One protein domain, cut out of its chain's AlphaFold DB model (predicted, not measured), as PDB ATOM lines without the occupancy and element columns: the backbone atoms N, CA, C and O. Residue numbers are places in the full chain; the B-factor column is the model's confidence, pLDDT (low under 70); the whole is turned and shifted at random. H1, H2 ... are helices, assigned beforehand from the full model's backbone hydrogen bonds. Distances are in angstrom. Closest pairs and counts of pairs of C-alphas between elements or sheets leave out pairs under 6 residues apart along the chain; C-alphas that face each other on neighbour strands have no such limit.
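This is residues 4 to 92 of the 747 residues of an uncharacterized protein of Koribacter versatilis (strain Ellin345) (UniProt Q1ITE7). Picture an open V of helices: the long H5 makes one arm, H4 with H3 packed on it makes the other, H2 spans the corner, and the short H1 packs on residues 68 to 76 of H5. Residues 80 to 92, of which 80 to 90 belong to H5, stick out free. The printed part has 89 residues with five named helices, H1 to H5 in chain order, and no named strand: all helix. It is loose, with a radius of gyration of the C-alphas of 17.1 A and spans of 54 by 36 by 18 A.

Start at H1, residues 4 to 10; it touches H5, residues 66 to 90, closest at the C-alphas of Ala 5 and Met 72, 5.0 A, at a steep tilt of 46 degrees, opposite ways. Next, H2, residues 14 to 26, touches H5 at residues 66 to 68 alone, at a steep tilt of 57 degrees; the closest C-alphas are Asp 20 and Leu 67, 6.1 A. Residues 21 to 25 of H2 alone touch residues 62 to 63 alone of H4, residues 49 to 63, closest at the C-alphas of Ala 24 and Ser 63, 6.1 A. H3, residues 32 to 42, touches H4 at a steep tilt of 52 degrees, opposite ways; its Leu 38 and Leu 55 of H4 have the closest C-alphas, 6.4 A. H3 and H5 are apart. In all five helices every O i to N i+4 pair is within hydrogen-bond range.

Find C-alpha 4 at (38.707, -25.271, 15.972), where H1 begins its 9.9 A. H2 runs 18.4 A, H3 15.6 A and H4 21.4 A. H5 runs 36.1 A to C-alpha 90 at (55.081, -35.800, 26.499).

The farthest C-alphas, Ser 45 and Gln 92, are 54.9 A apart. The printed part has no cut and no long link. Residue 4 alone is under pLDDT 70.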
ATOM      1  N   ALA A   4      38.329 -26.147  14.866       69.69
ATOM      2  CA  ALA A   4      38.707 -25.271  15.972       69.69
ATOM      3  C   ALA A   4      38.456 -23.782  15.673       69.69
ATOM      4  O   ALA A   4      37.893 -23.079  16.515       69.69
ATOM      5  N   ALA A   5      38.778 -23.316  14.461       74.88
ATOM      6  CA  ALA A   5      38.584 -21.917  14.074       74.88
ATOM      7  C   ALA A   5      37.096 -21.530  14.053       74.88
ATOM      8  O   ALA A   5      36.717 -20.457  14.524       74.88
ATOM      9  N   GLN A   6      36.242 -22.441  13.576       79.88
ATOM     10  CA  GLN A   6      34.795 -22.231  13.569       79.88
ATOM     11  C   GLN A   6      34.226 -22.169  14.993       79.88
ATOM     12  O   GLN A   6      33.437 -21.279  15.293       79.88
ATOM     13  N   LYS A   7      34.691 -23.040  15.901       83.38
ATOM     14  CA  LYS A   7      34.307 -22.997  17.321       83.38
ATOM     15  C   LYS A   7      34.699 -21.675  17.981       83.38
ATOM     16  O   LYS A   7      33.884 -21.103  18.694       83.38
ATOM     17  N   LEU A   8      35.913 -21.175  17.732       84.75
ATOM     18  CA  LEU A   8      36.370 -19.874  18.242       84.75
ATOM     19  C   LEU A   8      35.510 -18.719  17.724       84.75
ATOM     20  O   LEU A   8      35.111 -17.851  18.498       84.75
ATOM     21  N   TYR A   9      35.180 -18.735  16.433       86.81
ATOM     22  CA  TYR A   9      34.289 -17.746  15.841       86.81
ATOM     23  C   TYR A   9      32.872 -17.825  16.430       86.81
ATOM     24  O   TYR A   9      32.281 -16.795  16.747       86.81
ATOM     25  N   ASP A  10      32.340 -19.026  16.658       87.69
ATOM     26  CA  ASP A  10      30.998 -19.233  17.211       87.69
ATOM     27  C   ASP A  10      30.859 -18.825  18.684       87.69
ATOM     28  O   ASP A  10      29.750 -18.504  19.122       87.69
ATOM     29  N   LEU A  11      31.970 -18.764  19.427       89.06
ATOM     30  CA  LEU A  11      32.017 -18.194  20.778       89.06
ATOM     31  C   LEU A  11      31.841 -16.666  20.785       89.06
ATOM     32  O   LEU A  11      31.542 -16.093  21.836       89.06
ATOM     33  N   LEU A  12      31.990 -15.988  19.640       88.62
ATOM     34  CA  LEU A  12      31.764 -14.548  19.550       88.62
ATOM     35  C   LEU A  12      30.262 -14.210  19.610       88.62
ATOM     36  O   LEU A  12      29.427 -14.905  19.006       88.62
ATOM     37  N   PRO A  13      29.889 -13.090  20.263       92.25
ATOM     38  CA  PRO A  13      28.510 -12.618  20.275       92.25
ATOM     39  C   PRO A  13      27.939 -12.491  18.858       92.25
ATOM     40  O   PRO A  13      28.594 -11.971  17.954       92.25
ATOM     41  N   ALA A  14      26.688 -12.925  18.676       87.44
ATOM     42  CA  ALA A  14      26.038 -13.004  17.363       87.44
ATOM     43  C   ALA A  14      26.051 -11.675  16.582       87.44
ATOM     44  O   ALA A  14      26.169 -11.688  15.362       87.44
ATOM     45  N   LEU A  15      26.005 -10.531  17.280       90.25
ATOM     46  CA  LEU A  15      26.092  -9.198  16.674       90.25
ATOM     47  C   LEU A  15      27.357  -9.012  15.818       90.25
ATOM     48  O   LEU A  15      27.283  -8.448  14.729       90.25
ATOM     49  N   TYR A  16      28.513  -9.486  16.291       87.50
ATOM     50  CA  TYR A  16      29.775  -9.356  15.561       87.50
ATOM     51  C   TYR A  16      29.846 -10.309  14.373       87.50
ATOM     52  O   TYR A  16      30.352  -9.922  13.326       87.50
ATOM     53  N   ARG A  17      29.276 -11.513  14.507       89.00
ATOM     54  CA  ARG A  17      29.212 -12.493  13.417       89.00
ATOM     55  C   ARG A  17      28.315 -12.035  12.268       89.00
ATOM     56  O   ARG A  17      28.672 -12.193  11.107       89.00
ATOM     57  N   LEU A  18      27.176 -11.422  12.594       87.44
ATOM     58  CA  LEU A  18      26.271 -10.831  11.603       87.44
ATOM     59  C   LEU A  18      26.948  -9.681  10.853       87.44
ATOM     60  O   LEU A  18      26.927  -9.646   9.629       87.44
ATOM     61  N   ARG A  19      27.630  -8.786  11.578       85.56
ATOM     62  CA  ARG A  19      28.354  -7.664  10.968       85.56
ATOM     63  C   ARG A  19      29.537  -8.115  10.104       85.56
ATOM     64  O   ARG A  19      29.839  -7.462   9.111       85.56
ATOM     65  N   ASP A  20      30.212  -9.198  10.479       86.81
ATOM     66  CA  ASP A  20      31.305  -9.773   9.692       86.81
ATOM     67  C   ASP A  20      30.802 -10.420   8.392       86.81
ATOM     68  O   ASP A  20      31.411 -10.242   7.339       86.81
ATOM     69  N   ALA A  21      29.643 -11.087   8.442       84.38
ATOM     70  CA  ALA A  21      28.966 -11.615   7.258       84.38
ATOM     71  C   ALA A  21      28.487 -10.496   6.314       84.38
ATOM     72  O   ALA A  21      28.674 -10.601   5.102       84.38
ATOM     73  N   ASP A  22      27.944  -9.400   6.855       84.69
ATOM     74  CA  ASP A  22      27.576  -8.217   6.063       84.69
ATOM     75  C   ASP A  22      28.809  -7.593   5.385       84.69
ATOM     76  O   ASP A  22      28.771  -7.207   4.213       84.69
ATOM     77  N   LEU A  23      29.940  -7.523   6.097       83.12
ATOM     78  CA  LEU A  23      31.204  -7.038   5.539       83.12
ATOM     79  C   LEU A  23      31.718  -7.943   4.418       83.12
ATOM     80  O   LEU A  23      32.122  -7.423   3.378       83.12
ATOM     81  N   ALA A  24      31.625  -9.264   4.589       82.38
ATOM     82  CA  ALA A  24      32.006 -10.231   3.565       82.38
ATOM     83  C   ALA A  24      31.187 -10.101   2.273       82.38
ATOM     84  O   ALA A  24      31.711 -10.308   1.184       82.38
ATOM     85  N   GLN A  25      29.917  -9.705   2.385       80.69
ATOM     86  CA  GLN A  25      29.046  -9.472   1.231       80.69
ATOM     87  C   GLN A  25      29.239  -8.088   0.592       80.69
ATOM     88  O   GLN A  25      28.939  -7.907  -0.588       80.69
ATOM     89  N   SER A  26      29.716  -7.102   1.356       78.56
ATOM     90  CA  SER A  26      29.809  -5.700   0.919       78.56
ATOM     91  C   SER A  26      31.159  -5.296   0.311       78.56
ATOM     92  O   SER A  26      31.234  -4.251  -0.337       78.56
ATOM     93  N   GLN A  27      32.222  -6.086   0.505       75.56
ATOM     94  CA  GLN A  27      33.573  -5.766   0.030       75.56
ATOM     95  C   GLN A  27      34.228  -6.941  -0.710       75.56
ATOM     96  O   GLN A  27      34.047  -8.093  -0.320       75.56
ATOM     97  N   PRO A  28      35.040  -6.677  -1.750       72.88
ATOM     98  CA  PRO A  28      35.840  -7.713  -2.389       72.88
ATOM     99  C   PRO A  28      36.992  -8.127  -1.462       72.88
ATOM    100  O   PRO A  28      37.969  -7.400  -1.303       72.88
ATOM    101  N   LEU A  29      36.869  -9.305  -0.850       75.44
ATOM    102  CA  LEU A  29      37.861  -9.854   0.086       75.44
ATOM    103  C   LEU A  29      38.978 -10.667  -0.589       75.44
ATOM    104  O   LEU A  29      40.005 -10.948   0.028       75.44
ATOM    105  N   LEU A  30      38.786 -11.046  -1.855       80.62
ATOM    106  CA  LEU A  30      39.812 -11.683  -2.679       80.62
ATOM    107  C   LEU A  30      40.721 -10.626  -3.305       80.62
ATOM    108  O   LEU A  30      40.240  -9.602  -3.799       80.62
ATOM    109  N   THR A  31      42.021 -10.908  -3.359       84.31
ATOM    110  CA  THR A  31      42.971 -10.069  -4.102       84.31
ATOM    111  C   THR A  31      42.685 -10.114  -5.604       84.31
ATOM    112  O   THR A  31      42.084 -11.060  -6.114       84.31
ATOM    113  N   SER A  32      43.159  -9.116  -6.352       82.19
ATOM    114  CA  SER A  32      42.958  -9.047  -7.807       82.19
ATOM    115  C   SER A  32      43.484 -10.298  -8.536       82.19
ATOM    116  O   SER A  32      42.873 -10.764  -9.497       82.19
ATOM    117  N   ALA A  33      44.585 -10.885  -8.051       84.62
ATOM    118  CA  ALA A  33      45.148 -12.120  -8.597       84.62
ATOM    119  C   ALA A  33      44.236 -13.333  -8.335       84.62
ATOM    120  O   ALA A  33      43.968 -14.115  -9.244       84.62
ATOM    121  N   GLU A  34      43.690 -13.449  -7.124       86.00
ATOM    122  CA  GLU A  34      42.802 -14.547  -6.724       86.00
ATOM    123  C   GLU A  34      41.437 -14.487  -7.412       86.00
ATOM    124  O   GLU A  34      40.889 -15.524  -7.772       86.00
ATOM    125  N   GLN A  35      40.900 -13.288  -7.655       84.06
ATOM    126  CA  GLN A  35      39.684 -13.121  -8.460       84.06
ATOM    127  C   GLN A  35      39.896 -13.597  -9.901       84.06
ATOM    128  O   GLN A  35      39.039 -14.272 -10.468       84.06
ATOM    129  N   THR A  36      41.064 -13.293 -10.474       85.50
ATOM    130  CA  THR A  36      41.440 -13.760 -11.816       85.50
ATOM    131  C   THR A  36      41.573 -15.286 -11.847       85.50
ATOM    132  O   THR A  36      41.100 -15.933 -12.780       85.50
ATOM    133  N   GLN A  37      42.155 -15.879 -10.800       86.25
ATOM    134  CA  GLN A  37      42.308 -17.327 -10.663       86.25
ATOM    135  C   GLN A  37      40.970 -18.049 -10.438       86.25
ATOM    136  O   GLN A  37      40.732 -19.081 -11.059       86.25
ATOM    137  N   LEU A  38      40.073 -17.498  -9.613       86.56
ATOM    138  CA  LEU A  38      38.716 -18.017  -9.411       86.56
ATOM    139  C   LEU A  38      37.946 -18.041 -10.739       86.56
ATOM    140  O   LEU A  38      37.368 -19.066 -11.092       86.56
ATOM    141  N   ALA A  39      37.983 -16.939 -11.494       85.44
ATOM    142  CA  ALA A  39      37.328 -16.848 -12.796       85.44
ATOM    143  C   ALA A  39      37.908 -17.854 -13.806       85.44
ATOM    144  O   ALA A  39      37.158 -18.479 -14.552       85.44
ATOM    145  N   ALA A  40      39.231 -18.054 -13.802       85.88
ATOM    146  CA  ALA A  40      39.893 -19.046 -14.646       85.88
ATOM    147  C   ALA A  40      39.497 -20.487 -14.279       85.88
ATOM    148  O   ALA A  40      39.233 -21.290 -15.171       85.88
ATOM    149  N   LEU A  41      39.406 -20.809 -12.984       87.31
ATOM    150  CA  LEU A  41      38.985 -22.129 -12.503       87.31
ATOM    151  C   LEU A  41      37.502 -22.403 -12.793       87.31
ATOM    152  O   LEU A  41      37.160 -23.504 -13.209       87.31
ATOM    153  N   GLN A  42      36.626 -21.406 -12.642       87.25
ATOM    154  CA  GLN A  42      35.193 -21.527 -12.952       87.25
ATOM    155  C   GLN A  42      34.900 -21.651 -14.455       87.25
ATOM    156  O   GLN A  42      33.844 -22.155 -14.832       87.25
ATOM    157  N   ALA A  43      35.813 -21.195 -15.317       85.50
ATOM    158  CA  ALA A  43      35.682 -21.304 -16.769       85.50
ATOM    159  C   ALA A  43      36.048 -22.699 -17.316       85.50
ATOM    160  O   ALA A  43      35.773 -22.989 -18.483       85.50
ATOM    161  N   LEU A  44      36.665 -23.564 -16.503       86.75
ATOM    162  CA  LEU A  44      37.018 -24.929 -16.891       86.75
ATOM    163  C   LEU A  44      35.796 -25.851 -16.793       86.75
ATOM    164  O   LEU A  44      35.100 -25.885 -15.783       86.75
ATOM    165  N   SER A  45      35.552 -26.644 -17.838       77.38
ATOM    166  CA  SER A  45      34.442 -27.611 -17.884       77.38
ATOM    167  C   SER A  45      34.739 -28.927 -17.156       77.38
ATOM    168  O   SER A  45      33.814 -29.653 -16.802       77.38
ATOM    169  N   THR A  46      36.018 -29.243 -16.933       79.06
ATOM    170  CA  THR A  46      36.490 -30.390 -16.144       79.06
ATOM    171  C   THR A  46      37.655 -29.938 -15.266       79.06
ATOM    172  O   THR A  46      38.577 -29.282 -15.746       79.06
ATOM    173  N   LEU A  47      37.584 -30.248 -13.971       81.69
ATOM    174  CA  LEU A  47      38.554 -29.832 -12.957       81.69
ATOM    175  C   LEU A  47      39.312 -31.060 -12.449       81.69
ATOM    176  O   LEU A  47      38.712 -32.084 -12.123       81.69
ATOM    177  N   THR A  48      40.637 -30.959 -12.361       85.19
ATOM    178  CA  THR A  48      41.451 -31.941 -11.628       85.19
ATOM    179  C   THR A  48      41.190 -31.835 -10.121       85.19
ATOM    180  O   THR A  48      40.728 -30.803  -9.634       85.19
ATOM    181  N   LEU A  49      41.536 -32.871  -9.351       79.94
ATOM    182  CA  LEU A  49      41.341 -32.907  -7.891       79.94
ATOM    183  C   LEU A  49      41.980 -31.696  -7.176       79.94
ATOM    184  O   LEU A  49      41.356 -31.076  -6.318       79.94
ATOM    185  N   LYS A  50      43.187 -31.299  -7.599       81.50
ATOM    186  CA  LYS A  50      43.919 -30.131  -7.076       81.50
ATOM    187  C   LYS A  50      43.238 -28.808  -7.448       81.50
ATOM    188  O   LYS A  50      43.134 -27.911  -6.617       81.50
ATOM    189  N   GLN A  51      42.727 -28.691  -8.676       82.94
ATOM    190  CA  GLN A  51      41.995 -27.503  -9.131       82.94
ATOM    191  C   GLN A  51      40.628 -27.367  -8.450       82.94
ATOM    192  O   GLN A  51      40.217 -26.254  -8.130       82.94
ATOM    193  N   GLN A  52      39.951 -28.485  -8.176       84.81
ATOM    194  CA  GLN A  52      38.711 -28.497  -7.406       84.81
ATOM    195  C   GLN A  52      38.957 -28.013  -5.971       84.81
ATOM    196  O   GLN A  52      38.264 -27.117  -5.499       84.81
ATOM    197  N   GLN A  53      40.003 -28.516  -5.310       84.25
ATOM    198  CA  GLN A  53      40.400 -28.049  -3.976       84.25
ATOM    199  C   GLN A  53      40.756 -26.554  -3.959       84.25
ATOM    200  O   GLN A  53      40.400 -25.847  -3.017       84.25
ATOM    201  N   GLN A  54      41.430 -26.052  -4.998       85.56
ATOM    202  CA  GLN A  54      41.734 -24.623  -5.134       85.56
ATOM    203  C   GLN A  54      40.476 -23.772  -5.331       85.56
ATOM    204  O   GLN A  54      40.364 -22.708  -4.721       85.56
ATOM    205  N   LEU A  55      39.526 -24.231  -6.151       85.94
ATOM    206  CA  LEU A  55      38.241 -23.561  -6.343       85.94
ATOM    207  C   LEU A  55      37.464 -23.487  -5.023       85.94
ATOM    208  O   LEU A  55      37.016 -22.407  -4.637       85.94
ATOM    209  N   ASP A  56      37.371 -24.607  -4.307       83.81
ATOM    210  CA  ASP A  56      36.681 -24.688  -3.021       83.81
ATOM    211  C   ASP A  56      37.345 -23.777  -1.973       83.81
ATOM    212  O   ASP A  56      36.655 -23.057  -1.251       83.81
ATOM    213  N   ALA A  57      38.681 -23.722  -1.930       84.06
ATOM    214  CA  ALA A  57      39.423 -22.839  -1.029       84.06
ATOM    215  C   ALA A  57      39.204 -21.345  -1.337       84.06
ATOM    216  O   ALA A  57      39.072 -20.537  -0.414       84.06
ATOM    217  N   LEU A  58      39.150 -20.964  -2.618       84.81
ATOM    218  CA  LEU A  58      38.900 -19.581  -3.032       84.81
ATOM    219  C   LEU A  58      37.453 -19.149  -2.757       84.81
ATOM    220  O   LEU A  58      37.233 -18.015  -2.330       84.81
ATOM    221  N   LEU A  59      36.478 -20.042  -2.943       83.69
ATOM    222  CA  LEU A  59      35.076 -19.797  -2.580       83.69
ATOM    223  C   LEU A  59      34.897 -19.674  -1.059       83.69
ATOM    224  O   LEU A  59      34.221 -18.759  -0.584       83.69
ATOM    225  N   ASP A  60      35.557 -20.541  -0.288       81.88
ATOM    226  CA  ASP A  60      35.572 -20.474   1.177       81.88
ATOM    227  C   ASP A  60      36.189 -19.149   1.658       81.88
ATOM    228  O   ASP A  60      35.628 -18.466   2.513       81.88
ATOM    229  N   LYS A  61      37.288 -18.708   1.031       82.06
ATOM    230  CA  LYS A  61      37.919 -17.410   1.311       82.06
ATOM    231  C   LYS A  61      37.023 -16.221   0.945       82.06
ATOM    232  O   LYS A  61      36.997 -15.245   1.686       82.06
ATOM    233  N   ALA A  62      36.280 -16.299  -0.159       80.31
ATOM    234  CA  ALA A  62      35.373 -15.237  -0.597       80.31
ATOM    235  C   ALA A  62      34.164 -15.049   0.336       80.31
ATOM    236  O   ALA A  62      33.649 -13.942   0.457       80.31
ATOM    237  N   SER A  63      33.715 -16.120   0.995       79.62
ATOM    238  CA  SER A  63      32.569 -16.089   1.914       79.62
ATOM    239  C   SER A  63      32.928 -15.718   3.362       79.62
ATOM    240  O   SER A  63      32.033 -15.486   4.177       79.62
ATOM    241  N   ARG A  64      34.224 -15.640   3.689       81.88
ATOM    242  CA  ARG A  64      34.738 -15.433   5.049       81.88
ATOM    243  C   ARG A  64      34.995 -13.959   5.350       81.88
ATOM    244  O   ARG A  64      35.866 -13.356   4.736       81.88
ATOM    245  N   GLY A  65      34.342 -13.400   6.368       85.38
ATOM    246  CA  GLY A  65      34.575 -12.012   6.782       85.38
ATOM    247  C   GLY A  65      35.963 -11.749   7.409       85.38
ATOM    248  O   GLY A  65      36.690 -12.687   7.770       85.38
ATOM    249  N   PRO A  66      36.387 -10.473   7.529       84.69
ATOM    250  CA  PRO A  66      37.674 -10.098   8.124       84.69
ATOM    251  C   PRO A  66      37.878 -10.594   9.562       84.69
ATOM    252  O   PRO A  66      38.983 -11.000   9.924       84.69
ATOM    253  N   LEU A  67      36.830 -10.581  10.391       85.75
ATOM    254  CA  LEU A  67      36.891 -11.043  11.777       85.75
ATOM    255  C   LEU A  67      37.032 -12.562  11.835       85.75
ATOM    256  O   LEU A  67      37.865 -13.060  12.588       85.75
ATOM    257  N   GLN A  68      36.275 -13.301  11.024       84.31
ATOM    258  CA  GLN A  68      36.431 -14.750  10.909       84.31
ATOM    259  C   GLN A  68      37.831 -15.120  10.393       84.31
ATOM    260  O   GLN A  68      38.440 -16.065  10.894       84.31
ATOM    261  N   SER A  69      38.386 -14.345   9.455       85.19
ATOM    262  CA  SER A  69      39.768 -14.509   8.981       85.19
ATOM    263  C   SER A  69      40.793 -14.274  10.093       85.19
ATOM    264  O   SER A  69      41.713 -15.072  10.255       85.19
ATOM    265  N   LEU A  70      40.605 -13.236  10.916       86.50
ATOM    266  CA  LEU A  70      41.443 -12.989  12.090       86.50
ATOM    267  C   LEU A  70      41.339 -14.132  13.112       86.50
ATOM    268  O   LEU A  70      42.359 -14.585  13.625       86.50
ATOM    269  N   MET A  71      40.128 -14.631  13.387       88.19
ATOM    270  CA  MET A  71      39.918 -15.756  14.307       88.19
ATOM    271  C   MET A  71      40.591 -17.036  13.819       88.19
ATOM    272  O   MET A  71      41.057 -17.819  14.644       88.19
ATOM    273  N   MET A  72      40.698 -17.245  12.504       85.62
ATOM    274  CA  MET A  72      41.464 -18.370  11.974       85.62
ATOM    275  C   MET A  72      42.950 -18.254  12.298       85.62
ATOM    276  O   MET A  72      43.525 -19.215  12.796       85.62
ATOM    277  N   VAL A  73      43.553 -17.084  12.063       88.19
ATOM    278  CA  VAL A  73      44.976 -16.851  12.364       88.19
ATOM    279  C   VAL A  73      45.233 -17.021  13.863       88.19
ATOM    280  O   VAL A  73      46.202 -17.658  14.265       88.19
ATOM    281  N   VAL A  74      44.332 -16.516  14.712       88.88
ATOM    282  CA  VAL A  74      44.414 -16.723  16.166       88.88
ATOM    283  C   VAL A  74      44.283 -18.206  16.524       88.88
ATOM    284  O   VAL A  74      45.047 -18.700  17.348       88.88
ATOM    285  N   SER A  75      43.353 -18.935  15.901       89.19
ATOM    286  CA  SER A  75      43.184 -20.378  16.115       89.19
ATOM    287  C   SER A  75      44.415 -21.179  15.701       89.19
ATOM    288  O   SER A  75      44.708 -22.179  16.345       89.19
ATOM    289  N   GLU A  76      45.107 -20.773  14.640       88.69
ATOM    290  CA  GLU A  76      46.340 -21.410  14.177       88.69
ATOM    291  C   GLU A  76      47.461 -21.237  15.207       88.69
ATOM    292  O   GLU A  76      48.094 -22.210  15.602       88.69
ATOM    293  N   GLN A  77      47.638 -20.023  15.735       91.62
ATOM    294  CA  GLN A  77      48.626 -19.771  16.791       91.62
ATOM    295  C   GLN A  77      48.277 -20.487  18.105       91.62
ATOM    296  O   GLN A  77      49.167 -20.992  18.788       91.62
ATOM    297  N   LEU A  78      46.989 -20.563  18.458       89.88
ATOM    298  CA  LEU A  78      46.535 -21.323  19.624       89.88
ATOM    299  C   LEU A  78      46.751 -22.827  19.457       89.88
ATOM    300  O   LEU A  78      47.100 -23.477  20.436       89.88
ATOM    301  N   ALA A  79      46.570 -23.368  18.250       88.75
ATOM    302  CA  ALA A  79      46.864 -24.769  17.963       88.75
ATOM    303  C   ALA A  79      48.360 -25.056  18.141       88.75
ATOM    304  O   ALA A  79      48.703 -25.944  18.907       88.75
ATOM    305  N   ILE A  80      49.241 -24.220  17.576       90.56
ATOM    306  CA  ILE A  80      50.698 -24.343  17.767       90.56
ATOM    307  C   ILE A  80      51.069 -24.317  19.258       90.56
ATOM    308  O   ILE A  80      51.930 -25.068  19.707       90.56
ATOM    309  N   PHE A  81      50.432 -23.444  20.043       93.25
ATOM    310  CA  PHE A  81      50.685 -23.368  21.479       93.25
ATOM    311  C   PHE A  81      50.157 -24.592  22.239       93.25
ATOM    312  O   PHE A  81      50.830 -25.071  23.149       93.25
ATOM    313  N   ALA A  82      48.975 -25.096  21.877       90.19
ATOM    314  CA  ALA A  82      48.408 -26.311  22.453       90.19
ATOM    315  C   ALA A  82      49.287 -27.531  22.147       90.19
ATOM    316  O   ALA A  82      49.670 -28.230  23.077       90.19
ATOM    317  N   ASP A  83      49.712 -27.698  20.892       91.69
ATOM    318  CA  ASP A  83      50.615 -28.774  20.473       91.69
ATOM    319  C   ASP A  83      51.954 -28.702  21.228       91.69
ATOM    320  O   ASP A  83      52.508 -29.719  21.632       91.69
ATOM    321  N   ASN A  84      52.471 -27.493  21.480       92.44
ATOM    322  CA  ASN A  84      53.686 -27.304  22.274       92.44
ATOM    323  C   ASN A  84      53.475 -27.680  23.753       92.44
ATOM    324  O   ASN A  84      54.345 -28.294  24.364       92.44
ATOM    325  N   LEU A  85      52.317 -27.355  24.338       94.75
ATOM    326  CA  LEU A  85      51.979 -27.788  25.697       94.75
ATOM    327  C   LEU A  85      51.834 -29.307  25.801       94.75
ATOM    328  O   LEU A  85      52.334 -29.885  26.764       94.75
ATOM    329  N   ASP A  86      51.180 -29.936  24.828       93.94
ATOM    330  CA  ASP A  86      51.053 -31.391  24.766       93.94
ATOM    331  C   ASP A  86      52.443 -32.030  24.637       93.94
ATOM    332  O   ASP A  86      52.794 -32.899  25.437       93.94
ATOM    333  N   GLN A  87      53.305 -31.492  23.766       93.38
ATOM    334  CA  GLN A  87      54.697 -31.929  23.655       93.38
ATOM    335  C   GLN A  87      55.483 -31.734  24.964       93.38
ATOM    336  O   GLN A  87      56.281 -32.591  25.325       93.38
ATOM    337  N   LEU A  88      55.250 -30.655  25.721       93.62
ATOM    338  CA  LEU A  88      55.880 -30.437  27.032       93.62
ATOM    339  C   LEU A  88      55.428 -31.452  28.094       93.62
ATOM    340  O   LEU A  88      56.190 -31.752  29.017       93.62
ATOM    341  N   TYR A  89      54.198 -31.962  28.009       93.81
ATOM    342  CA  TYR A  89      53.755 -33.077  28.849       93.81
ATOM    343  C   TYR A  89      54.385 -34.392  28.396       93.81
ATOM    344  O   TYR A  89      54.891 -35.138  29.236       93.81
ATOM    345  N   ASP A  90      54.426 -34.635  27.089       92.06
ATOM    346  CA  ASP A  90      55.081 -35.800  26.499       92.06
ATOM    347  C   ASP A  90      56.581 -35.837  26.825       92.06
ATOM    348  O   ASP A  90      57.138 -36.913  27.043       92.06
ATOM    349  N   ASP A  91      57.220 -34.671  26.956       92.81
ATOM    350  CA  ASP A  91      58.623 -34.498  27.338       92.81
ATOM    351  C   ASP A  91      58.952 -34.993  28.758       92.81
ATOM    352  O   ASP A  91      60.124 -35.174  29.095       92.81
ATOM    353  N   GLN A  92      57.947 -35.276  29.593       89.56
ATOM    354  CA  GLN A  92      58.147 -35.844  30.932       89.56
ATOM    355  C   GLN A  92      58.337 -37.367  30.923       89.56
ATOM    356  O   GLN A  92      58.834 -37.920  31.908       89.56
TER     357      GLN A  92